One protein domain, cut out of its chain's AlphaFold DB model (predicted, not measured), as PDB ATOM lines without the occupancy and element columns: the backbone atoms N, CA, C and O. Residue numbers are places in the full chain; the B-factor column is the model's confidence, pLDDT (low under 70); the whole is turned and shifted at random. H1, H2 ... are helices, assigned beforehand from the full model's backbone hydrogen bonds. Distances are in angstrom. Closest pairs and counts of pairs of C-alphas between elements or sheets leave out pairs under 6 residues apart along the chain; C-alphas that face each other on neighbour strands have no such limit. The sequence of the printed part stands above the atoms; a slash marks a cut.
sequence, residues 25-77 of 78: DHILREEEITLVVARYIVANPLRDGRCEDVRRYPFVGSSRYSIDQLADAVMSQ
ATOM      1  N   ASP A  25     -38.918  49.546  36.446       92.56
ATOM      2  CA  ASP A  25     -39.284  49.447  35.037       92.56
ATOM      3  C   ASP A  25     -38.426  50.423  34.223       92.56
ATOM      4  O   ASP A  25     -38.390  51.622  34.501       92.56
ATOM      5  N   HIS A  26     -37.740  49.898  33.207       90.06
ATOM      6  CA  HIS A  26     -36.971  50.679  32.238       90.06
ATOM      7  C   HIS A  26     -37.435  50.316  30.829       90.06
ATOM      8  O   HIS A  26     -37.349  49.155  30.422       90.06
ATOM      9  N   ILE A  27     -37.978  51.296  30.104       91.06
ATOM     10  CA  ILE A  27     -38.458  51.112  28.730       91.06
ATOM     11  C   ILE A  27     -37.275  51.287  27.789       91.06
ATOM     12  O   ILE A  27     -36.675  52.360  27.757       91.06
ATOM     13  N   LEU A  28     -36.989  50.246  27.007       89.62
ATOM     14  CA  LEU A  28     -35.895  50.275  26.046       89.62
ATOM     15  C   LEU A  28     -36.255  51.095  24.814       89.62
ATOM     16  O   LEU A  28     -37.326  50.913  24.228       89.62
ATOM     17  N   ARG A  29     -35.336  51.968  24.416       87.69
ATOM     18  CA  ARG A  29     -35.399  52.713  23.157       87.69
ATOM     19  C   ARG A  29     -34.707  51.948  22.033       87.69
ATOM     20  O   ARG A  29     -34.003  50.971  22.273       87.69
ATOM     21  N   GLU A  30     -34.911  52.382  20.795       83.06
ATOM     22  CA  GLU A  30     -34.360  51.704  19.615       83.06
ATOM     23  C   GLU A  30     -32.824  51.762  19.575       83.06
ATOM     24  O   GLU A  30     -32.169  50.801  19.176       83.06
ATOM     25  N   GLU A  31     -32.242  52.858  20.068       79.69
ATOM     26  CA  GLU A  31     -30.797  53.037  20.208       79.69
ATOM     27  C   GLU A  31     -30.163  52.140  21.287       79.69
ATOM     28  O   GLU A  31     -28.948  51.919  21.284       79.69
ATOM     29  N   GLU A  32     -30.962  51.586  22.203       75.62
ATOM     30  CA  GLU A  32     -30.485  50.644  23.210       75.62
ATOM     31  C   GLU A  32     -30.426  49.237  22.613       75.62
ATOM     32  O   GLU A  32     -31.419  48.513  22.509       75.62
ATOM     33  N   ILE A  33     -29.217  48.812  22.248       80.62
ATOM     34  CA  ILE A  33     -28.980  47.462  21.735       80.62
ATOM     35  C   ILE A  33     -29.446  46.443  22.786       80.62
ATOM     36  O   ILE A  33     -28.849  46.314  23.855       80.62
ATOM     37  N   THR A  34     -30.481  45.657  22.471       83.25
ATOM     38  CA  THR A  34     -31.100  44.700  23.409       83.25
ATOM     39  C   THR A  34     -30.091  43.724  24.022       83.25
ATOM     40  O   THR A  34     -30.237  43.333  25.177       83.25
ATOM     41  N   LEU A  35     -29.037  43.357  23.283       86.75
ATOM     42  CA  LEU A  35     -27.960  42.503  23.784       86.75
ATOM     43  C   LEU A  35     -27.162  43.163  24.924       86.75
ATOM     44  O   LEU A  35     -26.793  42.485  25.878       86.75
ATOM     45  N   VAL A  36     -26.948  44.482  24.869       83.38
ATOM     46  CA  VAL A  36     -26.256  45.252  25.920       83.38
ATOM     47  C   VAL A  36     -27.058  45.231  27.220       83.38
ATOM     48  O   VAL A  36     -26.491  45.051  28.298       83.38
ATOM     49  N   VAL A  37     -28.382  45.347  27.125       88.75
ATOM     50  CA  VAL A  37     -29.274  45.274  28.289       88.75
ATOM     51  C   VAL A  37     -29.386  43.840  28.804       88.75
ATOM     52  O   VAL A  37     -29.271  43.600  30.007       88.75
ATOM     53  N   ALA A  38     -29.545  42.861  27.909       91.44
ATOM     54  CA  ALA A  38     -29.613  41.451  28.281       91.44
ATOM     55  C   ALA A  38     -28.337  41.001  29.008       91.44
ATOM     56  O   ALA A  38     -28.421  40.288  30.008       91.44
ATOM     57  N   ARG A  39     -27.167  41.490  28.577       90.19
ATOM     58  CA  ARG A  39     -25.885  41.276  29.260       90.19
ATOM     59  C   ARG A  39     -25.942  41.681  30.729       90.19
ATOM     60  O   ARG A  39     -25.452  40.936  31.571       90.19
ATOM     61  N   TYR A  40     -26.544  42.825  31.062       90.38
ATOM     62  CA  TYR A  40     -26.639  43.267  32.457       90.38
ATOM     63  C   TYR A  40     -27.396  42.254  33.324       90.38
ATOM     64  O   TYR A  40     -26.931  41.920  34.419       90.38
ATOM     65  N   ILE A  41     -28.528  41.748  32.824       92.19
ATOM     66  CA  ILE A  41     -29.365  40.750  33.507       92.19
ATOM     67  C   ILE A  41     -28.580  39.448  33.684       92.19
ATOM     68  O   ILE A  41     -28.502  38.904  34.785       92.19
ATOM     69  N   VAL A  42     -27.960  38.978  32.604       93.81
ATOM     70  CA  VAL A  42     -27.278  37.684  32.544       93.81
ATOM     71  C   VAL A  42     -25.989  37.689  33.371       93.81
ATOM     72  O   VAL A  42     -25.705  36.706  34.038       93.81
ATOM     73  N   ALA A  43     -25.269  38.810  33.461       94.19
ATOM     74  CA  ALA A  43     -24.097  38.950  34.330       94.19
ATOM     75  C   ALA A  43     -24.430  39.115  35.827       94.19
ATOM     76  O   ALA A  43     -23.519  39.135  36.652       94.19
ATOM     77  N   ASN A  44     -25.702  39.246  36.223       94.12
ATOM     78  CA  ASN A  44     -26.054  39.472  37.630       94.12
ATOM     79  C   ASN A  44     -25.603  38.354  38.590       94.12
ATOM     80  O   ASN A  44     -25.050  38.682  39.635       94.12
ATOM     81  N   PRO A  45     -25.763  37.059  38.259       94.81
ATOM     82  CA  PRO A  45     -25.273  35.969  39.101       94.81
ATOM     83  C   PRO A  45     -23.750  35.982  39.281       94.81
ATOM     84  O   PRO A  45     -23.278  35.583  40.341       94.81
ATOM     85  N   LEU A  46     -22.999  36.476  38.285       94.25
ATOM     86  CA  LEU A  46     -21.546  36.659  38.388       94.25
ATOM     87  C   LEU A  46     -21.213  37.768  39.390       94.25
ATOM     88  O   LEU A  46     -20.402  37.574  40.288       94.25
ATOM     89  N   ARG A  47     -21.888  38.922  39.272       94.19
ATOM     90  CA  ARG A  47     -21.698  40.064  40.185       94.19
ATOM     91  C   ARG A  47     -22.088  39.741  41.629       94.19
ATOM     92  O   ARG A  47     -21.474  40.267  42.546       94.19
ATOM     93  N   ASP A  48     -23.090  38.885  41.818       95.06
ATOM     94  CA  ASP A  48     -23.530  38.389  43.130       95.06
ATOM     95  C   ASP A  48     -22.668  37.219  43.650       95.06
ATOM     96  O   ASP A  48     -22.932  36.679  44.720       95.06
ATOM     97  N   GLY A  49     -21.658  36.772  42.889       94.50
ATOM     98  CA  GLY A  49     -20.762  35.678  43.281       94.50
ATOM     99  C   GLY A  49     -21.422  34.294  43.339       94.50
ATOM    100  O   GLY A  49     -20.874  33.374  43.941       94.50
ATOM    101  N   ARG A  50     -22.602  34.114  42.728       93.88
ATOM    102  CA  ARG A  50     -23.326  32.827  42.709       93.88
ATOM    103  C   ARG A  50     -22.738  31.821  41.730       93.88
ATOM    104  O   ARG A  50     -22.972  30.623  41.879       93.88
ATOM    105  N   CYS A  51     -22.033  32.296  40.711       94.31
ATOM    106  CA  CYS A  51     -21.290  31.457  39.785       94.31
ATOM    107  C   CYS A  51     -20.090  32.212  39.208       94.31
ATOM    108  O   CYS A  51     -20.064  33.437  39.182       94.31
ATOM    109  N   GLU A  52     -19.108  31.454  38.723       93.38
ATOM    110  CA  GLU A  52     -17.940  31.979  37.995       93.38
ATOM    111  C   GLU A  52     -18.176  32.010  36.479       93.38
ATOM    112  O   GLU A  52     -17.481  32.696  35.737       93.38
ATOM    113  N   ASP A  53     -19.172  31.256  36.014       92.31
ATOM    114  CA  ASP A  53     -19.558  31.155  34.615       92.31
ATOM    115  C   ASP A  53     -21.078  31.196  34.517       92.31
ATOM    116  O   ASP A  53     -21.795  30.421  35.161       92.31
ATOM    117  N   VAL A  54     -21.578  32.102  33.688       92.75
ATOM    118  CA  VAL A  54     -23.008  32.315  33.514       92.75
ATOM    119  C   VAL A  54     -23.709  31.120  32.876       92.75
ATOM    120  O   VAL A  54     -24.865  30.846  33.192       92.75
ATOM    121  N   ARG A  55     -22.986  30.335  32.067       93.62
ATOM    122  CA  ARG A  55     -23.481  29.087  31.465       93.62
ATOM    123  C   ARG A  55     -23.817  28.031  32.517       93.62
ATOM    124  O   ARG A  55     -24.585  27.115  32.245       93.62
ATOM    125  N   ARG A  56     -23.250  28.150  33.723       94.12
ATOM    126  CA  ARG A  56     -23.491  27.231  34.845       94.12
ATOM    127  C   ARG A  56     -24.659  27.656  35.729       94.12
ATOM    128  O   ARG A  56     -25.024  26.909  36.633       94.12
ATOM    129  N   TYR A  57     -25.249  28.829  35.499       94.75
ATOM    130  CA  TYR A  57     -26.386  29.291  36.281       94.75
ATOM    131  C   TYR A  57     -27.703  28.865  35.608       94.75
ATOM    132  O   TYR A  57     -28.030  29.357  34.532       94.75
ATOM    133  N   PRO A  58     -28.504  27.968  36.211       92.62
ATOM    134  CA  PRO A  58     -29.654  27.362  35.531       92.62
ATOM    135  C   PRO A  58     -30.850  28.311  35.356       92.62
ATOM    136  O   PRO A  58     -31.809  27.970  34.670       92.62
ATOM    137  N   PHE A  59     -30.820  29.489  35.987       94.19
ATOM    138  CA  PHE A  59     -31.939  30.438  36.008       94.19
ATOM    139  C   PHE A  59     -31.708  31.672  35.121       94.19
ATOM    140  O   PHE A  59     -32.346  32.704  35.330       94.19
ATOM    141  N   VAL A  60     -30.800  31.585  34.145       93.38
ATOM    142  CA  VAL A  60     -30.637  32.587  33.079       93.38
ATOM    143  C   VAL A  60     -31.010  32.002  31.723       93.38
ATOM    144  O   VAL A  60     -30.873  30.808  31.478       93.38
ATOM    145  N   GLY A  61     -31.475  32.862  30.823       90.75
ATOM    146  CA  GLY A  61     -31.802  32.486  29.456       90.75
ATOM    147  C   GLY A  61     -32.403  33.647  28.678       90.75
ATOM    148  O   GLY A  61     -32.727  34.697  29.236       90.75
ATOM    149  N   SER A  62     -32.556  33.452  27.373       92.25
ATOM    150  CA  SER A  62     -33.221  34.392  26.479       92.25
ATOM    151  C   SER A  62     -33.988  33.619  25.412       92.25
ATOM    152  O   SER A  62     -33.550  32.565  24.965       92.25
ATOM    153  N   SER A  63     -35.129  34.156  24.983       93.12
ATOM    154  CA  SER A  63     -35.844  33.663  23.802       93.12
ATOM    155  C   SER A  63     -35.234  34.162  22.487       93.12
ATOM    156  O   SER A  63     -35.635  33.701  21.422       93.12
ATOM    157  N   ARG A  64     -34.300  35.121  22.547       91.69
ATOM    158  CA  ARG A  64     -33.716  35.796  21.377       91.69
ATOM    159  C   ARG A  64     -32.255  35.432  21.128       91.69
ATOM    160  O   ARG A  64     -31.850  35.375  19.974       91.69
ATOM    161  N   TYR A  65     -31.481  35.227  22.189       92.62
ATOM    162  CA  TYR A  65     -30.044  34.960  22.116       92.62
ATOM    163  C   TYR A  65     -29.725  33.609  22.750       92.62
ATOM    164  O   TYR A  65     -30.323  33.245  23.764       92.62
ATOM    165  N   SER A  66     -28.771  32.876  22.177       93.25
ATOM    166  CA  SER A  66     -28.260  31.661  22.814       93.25
ATOM    167  C   SER A  66     -27.467  32.004  24.078       93.25
ATOM    168  O   SER A  66     -26.998  33.131  24.253       93.25
ATOM    169  N   ILE A  67     -27.288  31.019  24.964       92.38
ATOM    170  CA  ILE A  67     -26.465  31.212  26.162       92.38
ATOM    171  C   ILE A  67     -25.017  31.573  25.806       92.38
ATOM    172  O   ILE A  67     -24.422  32.389  26.500       92.38
ATOM    173  N   ASP A  68     -24.491  31.048  24.697       92.81
ATOM    174  CA  ASP A  68     -23.142  31.362  24.223       92.81
ATOM    175  C   ASP A  68     -23.044  32.807  23.725       92.81
ATOM    176  O   ASP A  68     -22.161  33.530  24.159       92.81
ATOM    177  N   GLN A  69     -24.012  33.291  22.933       91.88
ATOM    178  CA  GLN A  69     -24.052  34.701  22.510       91.88
ATOM    179  C   GLN A  69     -24.127  35.664  23.703       91.88
ATOM    180  O   GLN A  69     -23.544  36.747  23.678       91.88
ATOM    181  N   LEU A  70     -24.863  35.283  24.749       92.44
ATOM    182  CA  LEU A  70     -24.953  36.063  25.979       92.44
ATOM    183  C   LEU A  70     -23.646  36.001  26.778       92.44
ATOM    184  O   LEU A  70     -23.205  37.031  27.279       92.44
ATOM    185  N   ALA A  71     -23.025  34.825  26.884       92.12
ATOM    186  CA  ALA A  71     -21.738  34.647  27.550       92.12
ATOM    187  C   ALA A  71     -20.634  35.445  26.841       92.12
ATOM    188  O   ALA A  71     -19.908  36.189  27.496       92.12
ATOM    189  N   ASP A  72     -20.574  35.384  25.514       91.94
ATOM    190  CA  ASP A  72     -19.650  36.171  24.698       91.94
ATOM    191  C   ASP A  72     -19.882  37.668  24.905       91.94
ATOM    192  O   ASP A  72     -18.929  38.421  25.108       91.94
ATOM    193  N   ALA A  73     -21.141  38.116  24.946       89.44
ATOM    194  CA  ALA A  73     -21.467  39.514  25.219       89.44
ATOM    195  C   ALA A  73     -21.010  39.971  26.615       89.44
ATOM    196  O   ALA A  73     -20.611  41.128  26.769       89.44
ATOM    197  N   VAL A  74     -21.059  39.090  27.621       90.19
ATOM    198  CA  VAL A  74     -20.524  39.345  28.970       90.19
ATOM    199  C   VAL A  74     -18.996  39.424  28.953       90.19
ATOM    200  O   VAL A  74     -18.443  40.336  29.559       90.19
ATOM    201  N   MET A  75     -18.320  38.519  28.240       84.50
ATOM    202  CA  MET A  75     -16.853  38.468  28.154       84.50
ATOM    203  C   MET A  75     -16.246  39.579  27.285       84.50
ATOM    204  O   MET A  75     -15.089  39.935  27.471       84.50
ATOM    205  N   SER A  76     -17.009  40.146  26.348       76.06
ATOM    206  CA  SER A  76     -16.535  41.156  25.387       76.06
ATOM    207  C   SER A  76     -16.474  42.591  25.945       76.06
ATOM    208  O   SER A  76     -16.470  43.549  25.169       76.06
ATOM    209  N   GLN A  77     -16.466  42.780  27.268       61.66
ATOM    210  CA  GLN A  77     -16.206  44.091  27.875       61.66
ATOM    211  C   GLN A  77     -14.705  44.254  28.182       61.66
ATOM    212  O   GLN A  77     -14.096  43.288  28.639       61.66
TER     213      GLN A  77
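Overview. This is residues 25 to 77 of the 78 residues of an uncharacterized protein of Acidobacteria bacterium (UniProt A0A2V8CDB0). Two helices of nine residues, H1 and H3, pack on each other at about a right angle, and the four-residue helix H2 follows just past the last residue of H1. A long loop, residues 48 to 66, leads from H2 back to H3, and residues 25 to 33, with no named helix, come before H1 at one end of the longest axis. The printed part has 53 residues with three named helices in the order H1, H2, H3 and no named strand; its class is all helix, though under half of the residues, 22 of 53, are in named elements. The whole is compact, with a radius of gyration of the C-alphas of 11.1 A, and the C-alphas span 31 by 22 by 22 A.

Along the chain. The printed part begins at Asp 25, with its C-alpha at (-39.284, 49.447, 35.037). H1 takes residues 34 to 42, from C-alpha 34 at (-31.100, 44.700, 23.409), and is 12.1 A long from first to last C-alpha. H2 is residues 44 to 47, Asn 44 to Arg 47, with 5.1 A between its first and last C-alphas. After residues 48 to 66, H3 takes residues 67 to 75 and is 12.2 A long, ending at C-alpha 75 at (-16.853, 38.468, 28.154).

Arrangement. H1 and H3 touch, with 9 pairs of C-alphas within 8 A. Their closest C-alphas are those of Arg 39 and Val 74, 5.7 A apart. Their lines stand at 88 degrees, about perpendicular, and their centres are 9.4 A apart. H1 and H2 meet only through their link. H2 and H3 are apart. In H3 every O i to N i+4 pair is within hydrogen-bond range, and in H1 4 of 5 are. H2 is too short for such a pair, and its one O i to N i+3 pair is within range.

Size, cuts and confidence. The two C-alphas farthest apart are those of Glu 30 and Arg 50, at 31.8 A. From the first to the last printed C-alpha, Asp 25 to Gln 77, the distance is 24.8 A. The printed part has no cut. The link from H1 to H2, one residue, is tight; the link from H2 to H3, 19 residues, is long, and its C-alphas lie 8 to 15 A from the mean of all C-alphas. The mean pLDDT of the printed part is 90.0, and one printed residue, Gln 77, is under 70.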